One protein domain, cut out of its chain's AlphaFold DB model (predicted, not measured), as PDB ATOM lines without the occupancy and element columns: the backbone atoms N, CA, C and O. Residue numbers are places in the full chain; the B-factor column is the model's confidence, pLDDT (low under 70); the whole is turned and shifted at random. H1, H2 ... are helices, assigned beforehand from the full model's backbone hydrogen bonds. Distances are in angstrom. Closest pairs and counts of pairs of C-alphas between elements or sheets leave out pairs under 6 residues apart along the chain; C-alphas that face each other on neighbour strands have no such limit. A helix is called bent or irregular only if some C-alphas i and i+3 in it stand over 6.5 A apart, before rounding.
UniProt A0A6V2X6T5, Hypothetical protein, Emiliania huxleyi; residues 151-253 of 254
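AT A GLANCE: This is residues 151 to 253 of the 254 residues of the protein "Hypothetical protein" of Emiliania huxleyi (UniProt A0A6V2X6T5). A short helical hairpin, H1 and H2, packs beside the first part of one very long helix, H3, and the rest of H3 sticks out far beyond it as a single arm, residues 222 to 252. The body without the free-standing residues 222 to 253 spans 44 by 17 by 15 A, and the arm carries the long axis on from there to a span of 87 A. The printed part has 103 residues, with three named helices in the order H1, H2, H3 and no named strand, and its class is all helix. The whole is extended, with a radius of gyration of the C-alphas of 24.4 A and spans of 87 by 19 by 16 A.

HOW THE PARTS SIT: H1, residues 151 to 166, H2, residues 173 to 187, and H3, residues 195 to 252, form an up and down bundle, each helix running against the one before it. H1 and H2 form a helical hairpin and touch, closest at the C-alphas of Cys 158 and Cys 183, 5.3 A apart, at a shallow tilt of 11 degrees, opposite ways. H2 and H3 form a second helical hairpin, at a shallow tilt of 26 degrees, opposite ways. H3 touches H2 with residues 198 to 214 alone, and their closest C-alphas, of Val 180 and Ala 206, are 6.7 A apart. H1 and H3 only just touch, with 3 pairs of C-alphas within 8 A, through residues 151 to 155 of H1 and 195 to 198 of H3; the closest C-alphas, of Cys 151 and Ala 195, are 6.9 A apart. They run the same way at a shallow tilt of 16 degrees. In H1 every O i to N i+4 pair is within hydrogen-bond range; in H2 10 of 11 are, and in H3 52 of 54.

IN THESE COORDINATES: H1 begins at C-alpha 151 at (172.618, 198.707, 185.524) and measures 22.5 A from first to last C-alpha. H2 measures 20.9 A. H3 runs 80.3 A from C-alpha 195 at (166.850, 195.850, 182.934) to C-alpha 252 at (200.618, 239.980, 125.003). H3 is neither bent nor irregular, but only just: C-alphas 237 and 240 are 6.2 A apart.

THE WHOLE: The two C-alphas farthest apart, of Pro 193 and Leu 253, are 87.6 A from each other. The printed part has no cut, and both links are short. Mean pLDDT of the printed part is 88.8, and residue 253 alone is under 70.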
ATOM      1  N   CYS A 151     173.118 198.127 186.767       96.06
ATOM      2  CA  CYS A 151     172.618 198.707 185.524       96.06
ATOM      3  C   CYS A 151     172.890 200.210 185.447       96.06
ATOM      4  O   CYS A 151     173.251 200.718 184.388       96.06
ATOM      5  N   ARG A 152     172.849 200.923 186.578       95.88
ATOM      6  CA  ARG A 152     173.250 202.333 186.656       95.88
ATOM      7  C   ARG A 152     174.723 202.546 186.301       95.88
ATOM      8  O   ARG A 152     175.042 203.546 185.662       95.88
ATOM      9  N   LEU A 153     175.617 201.639 186.703       95.75
ATOM     10  CA  LEU A 153     177.043 201.717 186.355       95.75
ATOM     11  C   LEU A 153     177.287 201.459 184.864       95.75
ATOM     12  O   LEU A 153     178.131 202.113 184.254       95.75
ATOM     13  N   LEU A 154     176.552 200.522 184.265       95.88
ATOM     14  CA  LEU A 154     176.607 200.282 182.819       95.88
ATOM     15  C   LEU A 154     176.033 201.479 182.049       95.88
ATOM     16  O   LEU A 154     176.655 201.973 181.105       95.88
ATOM     17  N   TRP A 155     174.903 202.012 182.517       96.00
ATOM     18  CA  TRP A 155     174.265 203.193 181.954       96.00
ATOM     19  C   TRP A 155     175.171 204.421 181.995       96.00
ATOM     20  O   TRP A 155     175.282 205.109 180.990       96.00
ATOM     21  N   SER A 156     175.854 204.704 183.109       94.94
ATOM     22  CA  SER A 156     176.714 205.893 183.205       94.94
ATOM     23  C   SER A 156     177.855 205.872 182.183       94.94
ATOM     24  O   SER A 156     178.162 206.903 181.585       94.94
ATOM     25  N   ARG A 157     178.432 204.693 181.912       94.50
ATOM     26  CA  ARG A 157     179.444 204.502 180.859       94.50
ATOM     27  C   ARG A 157     178.859 204.740 179.470       94.50
ATOM     28  O   ARG A 157     179.454 205.466 178.673       94.50
ATOM     29  N   CYS A 158     177.688 204.169 179.191       94.31
ATOM     30  CA  CYS A 158     176.990 204.392 177.928       94.31
ATOM     31  C   CYS A 158     176.637 205.879 177.736       94.31
ATOM     32  O   CYS A 158     176.994 206.471 176.717       94.31
ATOM     33  N   ALA A 159     176.026 206.513 178.736       92.81
ATOM     34  CA  ALA A 159     175.629 207.916 178.713       92.81
ATOM     35  C   ALA A 159     176.828 208.848 178.492       92.81
ATOM     36  O   ALA A 159     176.754 209.746 177.654       92.81
ATOM     37  N   ALA A 160     177.960 208.598 179.162       92.88
ATOM     38  CA  ALA A 160     179.199 209.337 178.920       92.88
ATOM     39  C   ALA A 160     179.686 209.180 177.468       92.88
ATOM     40  O   ALA A 160     180.107 210.153 176.844       92.88
ATOM     41  N   SER A 161     179.577 207.975 176.897       91.06
ATOM     42  CA  SER A 161     179.966 207.721 175.505       91.06
ATOM     43  C   SER A 161     179.057 208.421 174.483       91.06
ATOM     44  O   SER A 161     179.550 208.934 173.476       91.06
ATOM     45  N   LEU A 162     177.749 208.504 174.756       89.69
ATOM     46  CA  LEU A 162     176.786 209.232 173.926       89.69
ATOM     47  C   LEU A 162     176.993 210.748 174.039       89.69
ATOM     48  O   LEU A 162     176.986 211.451 173.029       89.69
ATOM     49  N   ALA A 163     177.244 211.257 175.249       88.38
ATOM     50  CA  ALA A 163     177.552 212.666 175.486       88.38
ATOM     51  C   ALA A 163     178.839 213.104 174.769       88.38
ATOM     52  O   ALA A 163     178.856 214.150 174.122       88.38
ATOM     53  N   ALA A 164     179.888 212.274 174.792       88.31
ATOM     54  CA  ALA A 164     181.125 212.543 174.061       88.31
ATOM     55  C   ALA A 164     180.896 212.662 172.544       88.31
ATOM     56  O   ALA A 164     181.551 213.464 171.881       88.31
ATOM     57  N   LEU A 165     179.942 211.909 171.984       86.31
ATOM     58  CA  LEU A 165     179.601 212.006 170.566       86.31
ATOM     59  C   LEU A 165     178.909 213.331 170.218       86.31
ATOM     60  O   LEU A 165     179.150 213.880 169.145       86.31
ATOM     61  N   ARG A 166     178.075 213.854 171.127       81.12
ATOM     62  CA  ARG A 166     177.396 215.153 170.970       81.12
ATOM     63  C   ARG A 166     178.375 216.335 170.977       81.12
ATOM     64  O   ARG A 166     178.058 217.383 170.422       81.12
ATOM     65  N   ALA A 167     179.562 216.168 171.566       82.00
ATOM     66  CA  ALA A 167     180.604 217.196 171.614       82.00
ATOM     67  C   ALA A 167     181.446 217.304 170.323       82.00
ATOM     68  O   ALA A 167     182.214 218.253 170.172       82.00
ATOM     69  N   VAL A 168     181.334 216.353 169.388       82.00
ATOM     70  CA  VAL A 168     182.131 216.357 168.151       82.00
ATOM     71  C   VAL A 168     181.596 217.398 167.161       82.00
ATOM     72  O   VAL A 168     180.391 217.496 166.942       82.00
ATOM     73  N   LEU A 169     182.507 218.146 166.522       71.31
ATOM     74  CA  LEU A 169     182.177 219.243 165.599       71.31
ATOM     75  C   LEU A 169     181.299 218.812 164.414       71.31
ATOM     76  O   LEU A 169     180.433 219.570 163.990       71.31
ATOM     77  N   LEU A 170     181.552 217.606 163.896       74.00
ATOM     78  CA  LEU A 170     180.850 216.996 162.769       74.00
ATOM     79  C   LEU A 170     179.948 215.859 163.274       74.00
ATOM     80  O   LEU A 170     180.420 214.723 163.433       74.00
ATOM     81  N   PRO A 171     178.659 216.140 163.538       77.88
ATOM     82  CA  PRO A 171     177.683 215.114 163.855       77.88
ATOM     83  C   PRO A 171     177.515 214.192 162.645       77.88
ATOM     84  O   PRO A 171     177.327 214.644 161.520       77.88
ATOM     85  N   SER A 172     177.580 212.879 162.858       81.94
ATOM     86  CA  SER A 172     177.328 211.909 161.789       81.94
ATOM     87  C   SER A 172     176.345 210.850 162.265       81.94
ATOM     88  O   SER A 172     176.630 210.145 163.240       81.94
ATOM     89  N   ARG A 173     175.236 210.691 161.538       83.56
ATOM     90  CA  ARG A 173     174.162 209.747 161.881       83.56
ATOM     91  C   ARG A 173     174.671 208.310 162.013       83.56
ATOM     92  O   ARG A 173     174.375 207.621 162.981       83.56
ATOM     93  N   ARG A 174     175.545 207.880 161.095       87.62
ATOM     94  CA  ARG A 174     176.139 206.532 161.125       87.62
ATOM     95  C   ARG A 174     176.955 206.269 162.395       87.62
ATOM     96  O   ARG A 174     176.846 205.189 162.965       87.62
ATOM     97  N   ARG A 175     177.766 207.234 162.856       88.50
ATOM     98  CA  ARG A 175     178.525 207.063 164.112       88.50
ATOM     99  C   ARG A 175     177.608 207.071 165.330       88.50
ATOM    100  O   ARG A 175     177.935 206.392 166.295       88.50
ATOM    101  N   PHE A 176     176.495 207.806 165.284       89.50
ATOM    102  CA  PHE A 176     175.496 207.798 166.350       89.50
ATOM    103  C   PHE A 176     174.847 206.420 166.495       89.50
ATOM    104  O   PHE A 176     174.981 205.818 167.557       89.50
ATOM    105  N   HIS A 177     174.281 205.852 165.424       90.88
ATOM    106  CA  HIS A 177     173.690 204.507 165.492       90.88
ATOM    107  C   HIS A 177     174.708 203.443 165.921       90.88
ATOM    108  O   HIS A 177     174.443 202.687 166.848       90.88
ATOM    109  N   ALA A 178     175.924 203.463 165.364       92.75
ATOM    110  CA  ALA A 178     176.979 202.523 165.756       92.75
ATOM    111  C   ALA A 178     177.432 202.668 167.227       92.75
ATOM    112  O   ALA A 178     178.122 201.794 167.761       92.75
ATOM    113  N   ARG A 179     177.131 203.798 167.881       92.50
ATOM    114  CA  ARG A 179     177.355 204.000 169.321       92.50
ATOM    115  C   ARG A 179     176.163 203.556 170.150       92.50
ATOM    116  O   ARG A 179     176.389 202.959 171.195       92.50
ATOM    117  N   VAL A 180     174.943 203.797 169.680       93.44
ATOM    118  CA  VAL A 180     173.719 203.278 170.305       93.44
ATOM    119  C   VAL A 180     173.731 201.747 170.330       93.44
ATOM    120  O   VAL A 180     173.460 201.167 171.375       93.44
ATOM    121  N   GLU A 181     174.146 201.091 169.244       93.94
ATOM    122  CA  GLU A 181     174.304 199.628 169.192       93.94
ATOM    123  C   GLU A 181     175.321 199.127 170.224       93.94
ATOM    124  O   GLU A 181     175.004 198.270 171.040       93.94
ATOM    125  N   ARG A 182     176.507 199.745 170.294       94.19
ATOM    126  CA  ARG A 182     177.501 199.410 171.330       94.19
ATOM    127  C   ARG A 182     176.975 199.636 172.743       94.19
ATOM    128  O   ARG A 182     177.306 198.882 173.651       94.19
ATOM    129  N   CYS A 183     176.185 200.685 172.945       94.50
ATOM    130  CA  CYS A 183     175.512 200.934 174.212       94.50
ATOM    131  C   CYS A 183     174.528 199.811 174.552       94.50
ATOM    132  O   CYS A 183     174.521 199.342 175.690       94.50
ATOM    133  N   ASN A 184     173.749 199.349 173.576       94.75
ATOM    134  CA  ASN A 184     172.844 198.219 173.745       94.75
ATOM    135  C   ASN A 184     173.611 196.950 174.152       94.75
ATOM    136  O   ASN A 184     173.247 196.308 175.134       94.75
ATOM    137  N   ASP A 185     174.742 196.670 173.500       93.88
ATOM    138  CA  ASP A 185     175.616 195.550 173.867       93.88
ATOM    139  C   ASP A 185     176.139 195.690 175.303       93.88
ATOM    140  O   ASP A 185     176.116 194.730 176.069       93.88
ATOM    141  N   THR A 186     176.558 196.889 175.726       92.75
ATOM    142  CA  THR A 186     176.995 197.101 177.119       92.75
ATOM    143  C   THR A 186     175.865 196.939 178.133       92.75
ATOM    144  O   THR A 186     176.105 196.470 179.245       92.75
ATOM    145  N   LEU A 187     174.639 197.313 177.760       93.94
ATOM    146  CA  LEU A 187     173.449 197.190 178.595       93.94
ATOM    147  C   LEU A 187     172.925 195.757 178.657       93.94
ATOM    148  O   LEU A 187     172.312 195.414 179.656       93.94
ATOM    149  N   SER A 188     173.242 194.898 177.685       90.25
ATOM    150  CA  SER A 188     172.877 193.474 177.728       90.25
ATOM    151  C   SER A 188     173.417 192.733 178.966       90.25
ATOM    152  O   SER A 188     172.861 191.717 179.374       90.25
ATOM    153  N   GLY A 189     174.471 193.257 179.607       89.56
ATOM    154  CA  GLY A 189     174.990 192.752 180.882       89.56
ATOM    155  C   GLY A 189     174.171 193.150 182.120       89.56
ATOM    156  O   GLY A 189     174.500 192.723 183.226       89.56
ATOM    157  N   CYS A 190     173.140 193.982 181.967       92.75
ATOM    158  CA  CYS A 190     172.199 194.339 183.022       92.75
ATOM    159  C   CYS A 190     171.201 193.195 183.233       92.75
ATOM    160  O   CYS A 190     170.478 192.806 182.319       92.75
ATOM    161  N   VAL A 191     171.150 192.657 184.452       90.94
ATOM    162  CA  VAL A 191     170.291 191.518 184.802       90.94
ATOM    163  C   VAL A 191     169.347 191.907 185.937       90.94
ATOM    164  O   VAL A 191     169.738 192.615 186.867       90.94
ATOM    165  N   GLY A 192     168.110 191.411 185.879       90.69
ATOM    166  CA  GLY A 192     167.096 191.584 186.919       90.69
ATOM    167  C   GLY A 192     165.994 192.577 186.531       90.69
ATOM    168  O   GLY A 192     165.838 192.900 185.349       90.69
ATOM    169  N   PRO A 193     165.241 193.095 187.513       90.38
ATOM    170  CA  PRO A 193     163.975 193.782 187.259       90.38
ATOM    171  C   PRO A 193     164.185 195.174 186.657       90.38
ATOM    172  O   PRO A 193     163.318 195.685 185.954       90.38
ATOM    173  N   ALA A 194     165.353 195.777 186.894       91.62
ATOM    174  CA  ALA A 194     165.697 197.102 186.390       91.62
ATOM    175  C   ALA A 194     166.084 197.100 184.901       91.62
ATOM    176  O   ALA A 194     166.182 198.164 184.294       91.62
ATOM    177  N   ALA A 195     166.324 195.931 184.294       91.69
ATOM    178  CA  ALA A 195     166.850 195.850 182.934       91.69
ATOM    179  C   ALA A 195     165.923 196.483 181.898       91.69
ATOM    180  O   ALA A 195     166.375 197.301 181.094       91.69
ATOM    181  N   ALA A 196     164.628 196.172 181.961       91.75
ATOM    182  CA  ALA A 196     163.639 196.723 181.041       91.75
ATOM    183  C   ALA A 196     163.633 198.261 181.063       91.75
ATOM    184  O   ALA A 196     163.665 198.889 180.009       91.75
ATOM    185  N   GLU A 197     163.699 198.859 182.257       93.50
ATOM    186  CA  GLU A 197     163.696 200.313 182.424       93.50
ATOM    187  C   GLU A 197     164.917 200.973 181.761       93.50
ATOM    188  O   GLU A 197     164.789 201.990 181.082       93.50
ATOM    189  N   TYR A 198     166.117 200.406 181.917       93.56
ATOM    190  CA  TYR A 198     167.317 200.972 181.290       93.56
ATOM    191  C   TYR A 198     167.350 200.770 179.769       93.56
ATOM    192  O   TYR A 198     167.852 201.647 179.061       93.56
ATOM    193  N   HIS A 199     166.796 199.670 179.253       92.88
ATOM    194  CA  HIS A 199     166.637 199.478 177.808       92.88
ATOM    195  C   HIS A 199     165.618 200.457 177.209       92.88
ATOM    196  O   HIS A 199     165.878 201.039 176.156       92.88
ATOM    197  N   GLU A 200     164.502 200.709 177.893       94.50
ATOM    198  CA  GLU A 200     163.520 201.716 177.480       94.50
ATOM    199  C   GLU A 200     164.123 203.128 177.498       94.50
ATOM    200  O   GLU A 200     163.996 203.881 176.530       94.50
ATOM    201  N   ARG A 201     164.873 203.471 178.554       94.50
ATOM    202  CA  ARG A 201     165.627 204.733 178.632       94.50
ATOM    203  C   ARG A 201     166.617 204.883 177.476       94.50
ATOM    204  O   ARG A 201     166.736 205.981 176.932       94.50
ATOM    205  N   LEU A 202     167.308 203.809 177.076       93.94
ATOM    206  CA  LEU A 202     168.186 203.830 175.901       93.94
ATOM    207  C   LEU A 202     167.401 204.135 174.625       93.94
ATOM    208  O   LEU A 202     167.834 204.979 173.845       93.94
ATOM    209  N   ALA A 203     166.265 203.468 174.413       93.12
ATOM    210  CA  ALA A 203     165.430 203.672 173.233       93.12
ATOM    211  C   ALA A 203     164.914 205.119 173.148       93.12
ATOM    212  O   ALA A 203     164.964 205.733 172.081       93.12
ATOM    213  N   LEU A 204     164.505 205.695 174.282       94.50
ATOM    214  CA  LEU A 204     164.067 207.085 174.365       94.50
ATOM    215  C   LEU A 204     165.196 208.072 174.024       94.50
ATOM    216  O   LEU A 204     164.996 208.996 173.237       94.50
ATOM    217  N   GLU A 205     166.386 207.887 174.602       90.44
ATOM    218  CA  GLU A 205     167.555 208.733 174.315       90.44
ATOM    219  C   GLU A 205     168.062 208.565 172.878       90.44
ATOM    220  O   GLU A 205     168.530 209.530 172.271       90.44
ATOM    221  N   ALA A 206     167.950 207.361 172.316       90.81
ATOM    222  CA  ALA A 206     168.279 207.096 170.924       90.81
ATOM    223  C   ALA A 206     167.339 207.857 169.977       90.81
ATOM    224  O   ALA A 206     167.829 208.526 169.070       90.81
ATOM    225  N   GLY A 207     166.025 207.818 170.229       90.12
ATOM    226  CA  GLY A 207     165.030 208.543 169.433       90.12
ATOM    227  C   GLY A 207     165.228 210.059 169.486       90.12
ATOM    228  O   GLY A 207     165.361 210.703 168.449       90.12
ATOM    229  N   LYS A 208     165.365 210.626 170.694       89.31
ATOM    230  CA  LYS A 208     165.654 212.062 170.872       89.31
ATOM    231  C   LYS A 208     166.965 212.472 170.203       89.31
ATOM    232  O   LYS A 208     167.041 213.499 169.534       89.31
ATOM    233  N   GLY A 209     168.009 211.661 170.379       85.62
ATOM    234  CA  GLY A 209     169.303 211.913 169.764       85.62
ATOM    235  C   GLY A 209     169.224 211.900 168.239       85.62
ATOM    236  O   GLY A 209     169.832 212.752 167.601       85.62
ATOM    237  N   GLU A 210     168.458 210.999 167.632       87.12
ATOM    238  CA  GLU A 210     168.327 210.951 166.175       87.12
ATOM    239  C   GLU A 210     167.750 212.253 165.598       87.12
ATOM    240  O   GLU A 210     168.317 212.802 164.649       87.12
ATOM    241  N   GLU A 211     166.696 212.792 166.210       86.88
ATOM    242  CA  GLU A 211     166.082 214.061 165.802       86.88
ATOM    243  C   GLU A 211     167.059 215.239 165.935       86.88
ATOM    244  O   GLU A 211     167.258 216.004 164.983       86.88
ATOM    245  N   GLU A 212     167.739 215.350 167.083       85.44
ATOM    246  CA  GLU A 212     168.733 216.398 167.351       85.44
ATOM    247  C   GLU A 212     169.915 216.339 166.373       85.44
ATOM    248  O   GLU A 212     170.336 217.361 165.814       85.44
ATOM    249  N   PHE A 213     170.466 215.142 166.150       83.50
ATOM    250  CA  PHE A 213     171.588 214.939 165.236       83.50
ATOM    251  C   PHE A 213     171.183 215.246 163.794       83.50
ATOM    252  O   PHE A 213     171.985 215.831 163.063       83.50
ATOM    253  N   ASN A 214     169.962 214.895 163.386       83.38
ATOM    254  CA  ASN A 214     169.473 215.165 162.040       83.38
ATOM    255  C   ASN A 214     169.313 216.671 161.791       83.38
ATOM    256  O   ASN A 214     169.856 217.202 160.820       83.38
ATOM    257  N   ALA A 215     168.647 217.382 162.705       85.62
ATOM    258  CA  ALA A 215     168.460 218.827 162.601       85.62
ATOM    259  C   ALA A 215     169.804 219.577 162.567       85.62
ATOM    260  O   ALA A 215     170.030 220.440 161.712       85.62
ATOM    261  N   ARG A 216     170.741 219.203 163.452       83.62
ATOM    262  CA  ARG A 216     172.068 219.827 163.524       83.62
ATOM    263  C   ARG A 216     172.926 219.528 162.296       83.62
ATOM    264  O   ARG A 216     173.619 220.422 161.813       83.62
ATOM    265  N   PHE A 217     172.869 218.301 161.777       82.88
ATOM    266  CA  PHE A 217     173.586 217.911 160.564       82.88
ATOM    267  C   PHE A 217     173.110 218.709 159.346       82.88
ATOM    268  O   PHE A 217     173.933 219.292 158.642       82.88
ATOM    269  N   HIS A 218     171.793 218.799 159.127       84.31
ATOM    270  CA  HIS A 218     171.238 219.559 158.007       84.31
ATOM    271  C   HIS A 218     171.579 221.051 158.081       84.31
ATOM    272  O   HIS A 218     171.957 221.632 157.063       84.31
ATOM    273  N   GLY A 219     171.498 221.661 159.267       86.94
ATOM    274  CA  GLY A 219     171.843 223.073 159.459       86.94
ATOM    275  C   GLY A 219     173.324 223.374 159.210       86.94
ATOM    276  O   GLY A 219     173.657 224.347 158.535       86.94
ATOM    277  N   GLN A 220     174.231 222.526 159.706       86.38
ATOM    278  CA  GLN A 220     175.664 222.707 159.460       86.38
ATOM    279  C   GLN A 220     176.036 222.455 157.997       86.38
ATOM    280  O   GLN A 220     176.838 223.201 157.443       86.38
ATOM    281  N   LEU A 221     175.446 221.437 157.363       87.00
ATOM    282  CA  LEU A 221     175.709 221.116 155.963       87.00
ATOM    283  C   LEU A 221     175.229 222.229 155.029       87.00
ATOM    284  O   LEU A 221     175.971 222.618 154.132       87.00
ATOM    285  N   SER A 222     174.020 222.760 155.238       89.12
ATOM    286  CA  SER A 222     173.486 223.842 154.405       89.12
ATOM    287  C   SER A 222     174.305 225.124 154.555       89.12
ATOM    288  O   SER A 222     174.640 225.752 153.554       89.12
ATOM    289  N   HIS A 223     174.706 225.470 155.782       91.56
ATOM    290  CA  HIS A 223     175.559 226.626 156.036       91.56
ATOM    291  C   HIS A 223     176.964 226.452 155.437       91.56
ATOM    292  O   HIS A 223     177.465 227.354 154.768       91.56
ATOM    293  N   ALA A 224     177.583 225.278 155.610       90.50
ATOM    294  CA  ALA A 224     178.886 224.970 155.024       90.50
ATOM    295  C   ALA A 224     178.842 224.982 153.488       90.50
ATOM    296  O   ALA A 224     179.729 225.552 152.855       90.50
ATOM    297  N   LEU A 225     177.794 224.407 152.887       93.31
ATOM    298  CA  LEU A 225     177.584 224.427 151.441       93.31
ATOM    299  C   LEU A 225     177.390 225.857 150.931       93.31
ATOM    300  O   LEU A 225     177.984 226.226 149.924       93.31
ATOM    301  N   PHE A 226     176.612 226.681 151.636       95.38
ATOM    302  CA  PHE A 226     176.417 228.085 151.282       95.38
ATOM    303  C   PHE A 226     177.737 228.868 151.301       95.38
ATOM    304  O   PHE A 226     178.064 229.541 150.323       95.38
ATOM    305  N   LEU A 227     178.530 228.734 152.370       95.12
ATOM    306  CA  LEU A 227     179.848 229.368 152.473       95.12
ATOM    307  C   LEU A 227     180.803 228.890 151.373       95.12
ATOM    308  O   LEU A 227     181.527 229.701 150.799       95.12
ATOM    309  N   LEU A 228     180.776 227.597 151.042       95.38
ATOM    310  CA  LEU A 228     181.588 227.023 149.971       95.38
ATOM    311  C   LEU A 228     181.169 227.549 148.594       95.38
ATOM    312  O   LEU A 228     182.034 227.906 147.798       95.38
ATOM    313  N   CYS A 229     179.868 227.656 148.315       95.75
ATOM    314  CA  CYS A 229     179.360 228.212 147.061       95.75
ATOM    315  C   CYS A 229     179.732 229.692 146.906       95.75
ATOM    316  O   CYS A 229     180.296 230.075 145.883       95.75
ATOM    317  N   VAL A 230     179.466 230.524 147.920       96.25
ATOM    318  CA  VAL A 230     179.811 231.957 147.883       96.25
ATOM    319  C   VAL A 230     181.325 232.144 147.779       96.25
ATOM    320  O   VAL A 230     181.793 232.903 146.933       96.25
ATOM    321  N   GLY A 231     182.103 231.405 148.574       96.00
ATOM    322  CA  GLY A 231     183.562 231.414 148.506       96.00
ATOM    323  C   GLY A 231     184.091 230.971 147.140       96.00
ATOM    324  O   GLY A 231     184.981 231.616 146.593       96.00
ATOM    325  N   GLY A 232     183.511 229.928 146.543       95.00
ATOM    326  CA  GLY A 232     183.849 229.444 145.203       95.00
ATOM    327  C   GLY A 232     183.592 230.487 144.113       95.00
ATOM    328  O   GLY A 232     184.454 230.731 143.273       95.00
ATOM    329  N   ILE A 233     182.444 231.167 144.162       94.31
ATOM    330  CA  ILE A 233     182.113 232.248 143.221       94.31
ATOM    331  C   ILE A 233     183.099 233.415 143.365       94.31
ATOM    332  O   ILE A 233     183.616 233.909 142.362       94.31
ATOM    333  N   LEU A 234     183.383 233.849 144.598       94.25
ATOM    334  CA  LEU A 234     184.307 234.956 144.854       94.25
ATOM    335  C   LEU A 234     185.740 234.605 144.436       94.25
ATOM    336  O   LEU A 234     186.384 235.380 143.739       94.25
ATOM    337  N   THR A 235     186.239 233.429 144.806       92.62
ATOM    338  CA  THR A 235     187.591 232.984 144.432       92.62
ATOM    339  C   THR A 235     187.742 232.833 142.922       92.62
ATOM    340  O   THR A 235     188.695 233.359 142.349       92.62
ATOM    341  N   PHE A 236     186.778 232.211 142.243       91.00
ATOM    342  CA  PHE A 236     186.798 232.111 140.786       91.00
ATOM    343  C   PHE A 236     186.804 233.498 140.130       91.00
ATOM    344  O   PHE A 236     187.660 233.799 139.299       91.00
ATOM    345  N   ARG A 237     185.890 234.382 140.544       87.75
ATOM    346  CA  ARG A 237     185.728 235.699 139.920       87.75
ATOM    347  C   ARG A 237     186.864 236.670 140.228       87.75
ATOM    348  O   ARG A 237     187.225 237.445 139.351       87.75
ATOM    349  N   TYR A 238     187.408 236.663 141.442       88.56
ATOM    350  CA  TYR A 238     188.390 237.662 141.872       88.56
ATOM    351  C   TYR A 238     189.827 237.171 141.859       88.56
ATOM    352  O   TYR A 238     190.716 238.006 141.754       88.56
ATOM    353  N   VAL A 239     190.072 235.866 141.961       87.69
ATOM    354  CA  VAL A 239     191.432 235.310 141.997       87.69
ATOM    355  C   VAL A 239     191.767 234.641 140.672       87.69
ATOM    356  O   VAL A 239     192.788 234.958 140.078       87.69
ATOM    357  N   ALA A 240     190.903 233.758 140.161       84.31
ATOM    358  CA  ALA A 240     191.214 233.046 138.920       84.31
ATOM    359  C   ALA A 240     191.144 233.967 137.692       84.31
ATOM    360  O   ALA A 240     192.067 233.977 136.885       84.31
ATOM    361  N   VAL A 241     190.086 234.777 137.562       84.25
ATOM    362  CA  VAL A 241     189.949 235.701 136.419       84.25
ATOM    363  C   VAL A 241     191.011 236.803 136.444       84.25
ATOM    364  O   VAL A 241     191.547 237.142 135.393       84.25
ATOM    365  N   SER A 242     191.352 237.347 137.617       80.38
ATOM    366  CA  SER A 242     192.391 238.381 137.729       80.38
ATOM    367  C   SER A 242     193.786 237.821 137.443       80.38
ATOM    368  O   SER A 242     194.526 238.427 136.674       80.38
ATOM    369  N   ALA A 243     194.116 236.634 137.963       80.50
ATOM    370  CA  ALA A 243     195.378 235.964 137.665       80.50
ATOM    371  C   ALA A 243     195.488 235.593 136.177       80.50
ATOM    372  O   ALA A 243     196.534 235.801 135.567       80.50
ATOM    373  N   LEU A 244     194.408 235.097 135.560       80.50
ATOM    374  CA  LEU A 244     194.372 234.833 134.117       80.50
ATOM    375  C   LEU A 244     194.549 236.114 133.297       80.50
ATOM    376  O   LEU A 244     195.259 236.095 132.293       80.50
ATOM    377  N   ALA A 245     193.944 237.225 133.723       78.88
ATOM    378  CA  ALA A 245     194.137 238.519 133.079       78.88
ATOM    379  C   ALA A 245     195.592 239.002 133.197       78.88
ATOM    380  O   ALA A 245     196.155 239.485 132.217       78.88
ATOM    381  N   GLU A 246     196.227 238.828 134.358       83.31
ATOM    382  CA  GLU A 246     197.621 239.221 134.583       83.31
ATOM    383  C   GLU A 246     198.602 238.383 133.742       83.31
ATOM    384  O   GLU A 246     199.490 238.933 133.086       83.31
ATOM    385  N   VAL A 247     198.405 237.060 133.683       83.12
ATOM    386  CA  VAL A 247     199.193 236.154 132.828       83.12
ATOM    387  C   VAL A 247     198.976 236.467 131.347       83.12
ATOM    388  O   VAL A 247     199.944 236.528 130.592       83.12
ATOM    389  N   GLY A 248     197.732 236.718 130.929       81.56
ATOM    390  CA  GLY A 248     197.419 237.125 129.560       81.56
ATOM    391  C   GLY A 248     198.110 238.433 129.169       81.56
ATOM    392  O   GLY A 248     198.656 238.529 128.074       81.56
ATOM    393  N   CYS A 249     198.165 239.406 130.082       82.75
ATOM    394  CA  CYS A 249     198.847 240.679 129.856       82.75
ATOM    395  C   CYS A 249     200.366 240.494 129.678       82.75
ATOM    396  O   CYS A 249     200.950 241.066 128.761       82.75
ATOM    397  N   ARG A 250     200.995 239.624 130.484       80.50
ATOM    398  CA  ARG A 250     202.420 239.263 130.332       80.50
ATOM    399  C   ARG A 250     202.731 238.469 129.060       80.50
ATOM    400  O   ARG A 250     203.882 238.440 128.650       80.50
ATOM    401  N   LEU A 251     201.746 237.800 128.461       80.12
ATOM    402  CA  LEU A 251     201.924 237.068 127.202       80.12
ATOM    403  C   LEU A 251     201.736 237.963 125.961       80.12
ATOM    404  O   LEU A 251     202.261 237.646 124.899       80.12
ATOM    405  N   LEU A 252     200.957 239.046 126.087       77.81
ATOM    406  CA  LEU A 252     200.618 239.980 125.003       77.81
ATOM    407  C   LEU A 252     201.572 241.177 124.895       77.81
ATOM    408  O   LEU A 252     201.713 241.725 123.803       77.81
ATOM    409  N   LEU A 253     202.220 241.581 125.992       57.78
ATOM    410  CA  LEU A 253     203.350 242.512 125.967       57.78
ATOM    411  C   LEU A 253     204.661 241.715 126.136       57.78
ATOM    412  O   LEU A 253     204.962 241.341 127.271       57.78
TER     413      LEU A 253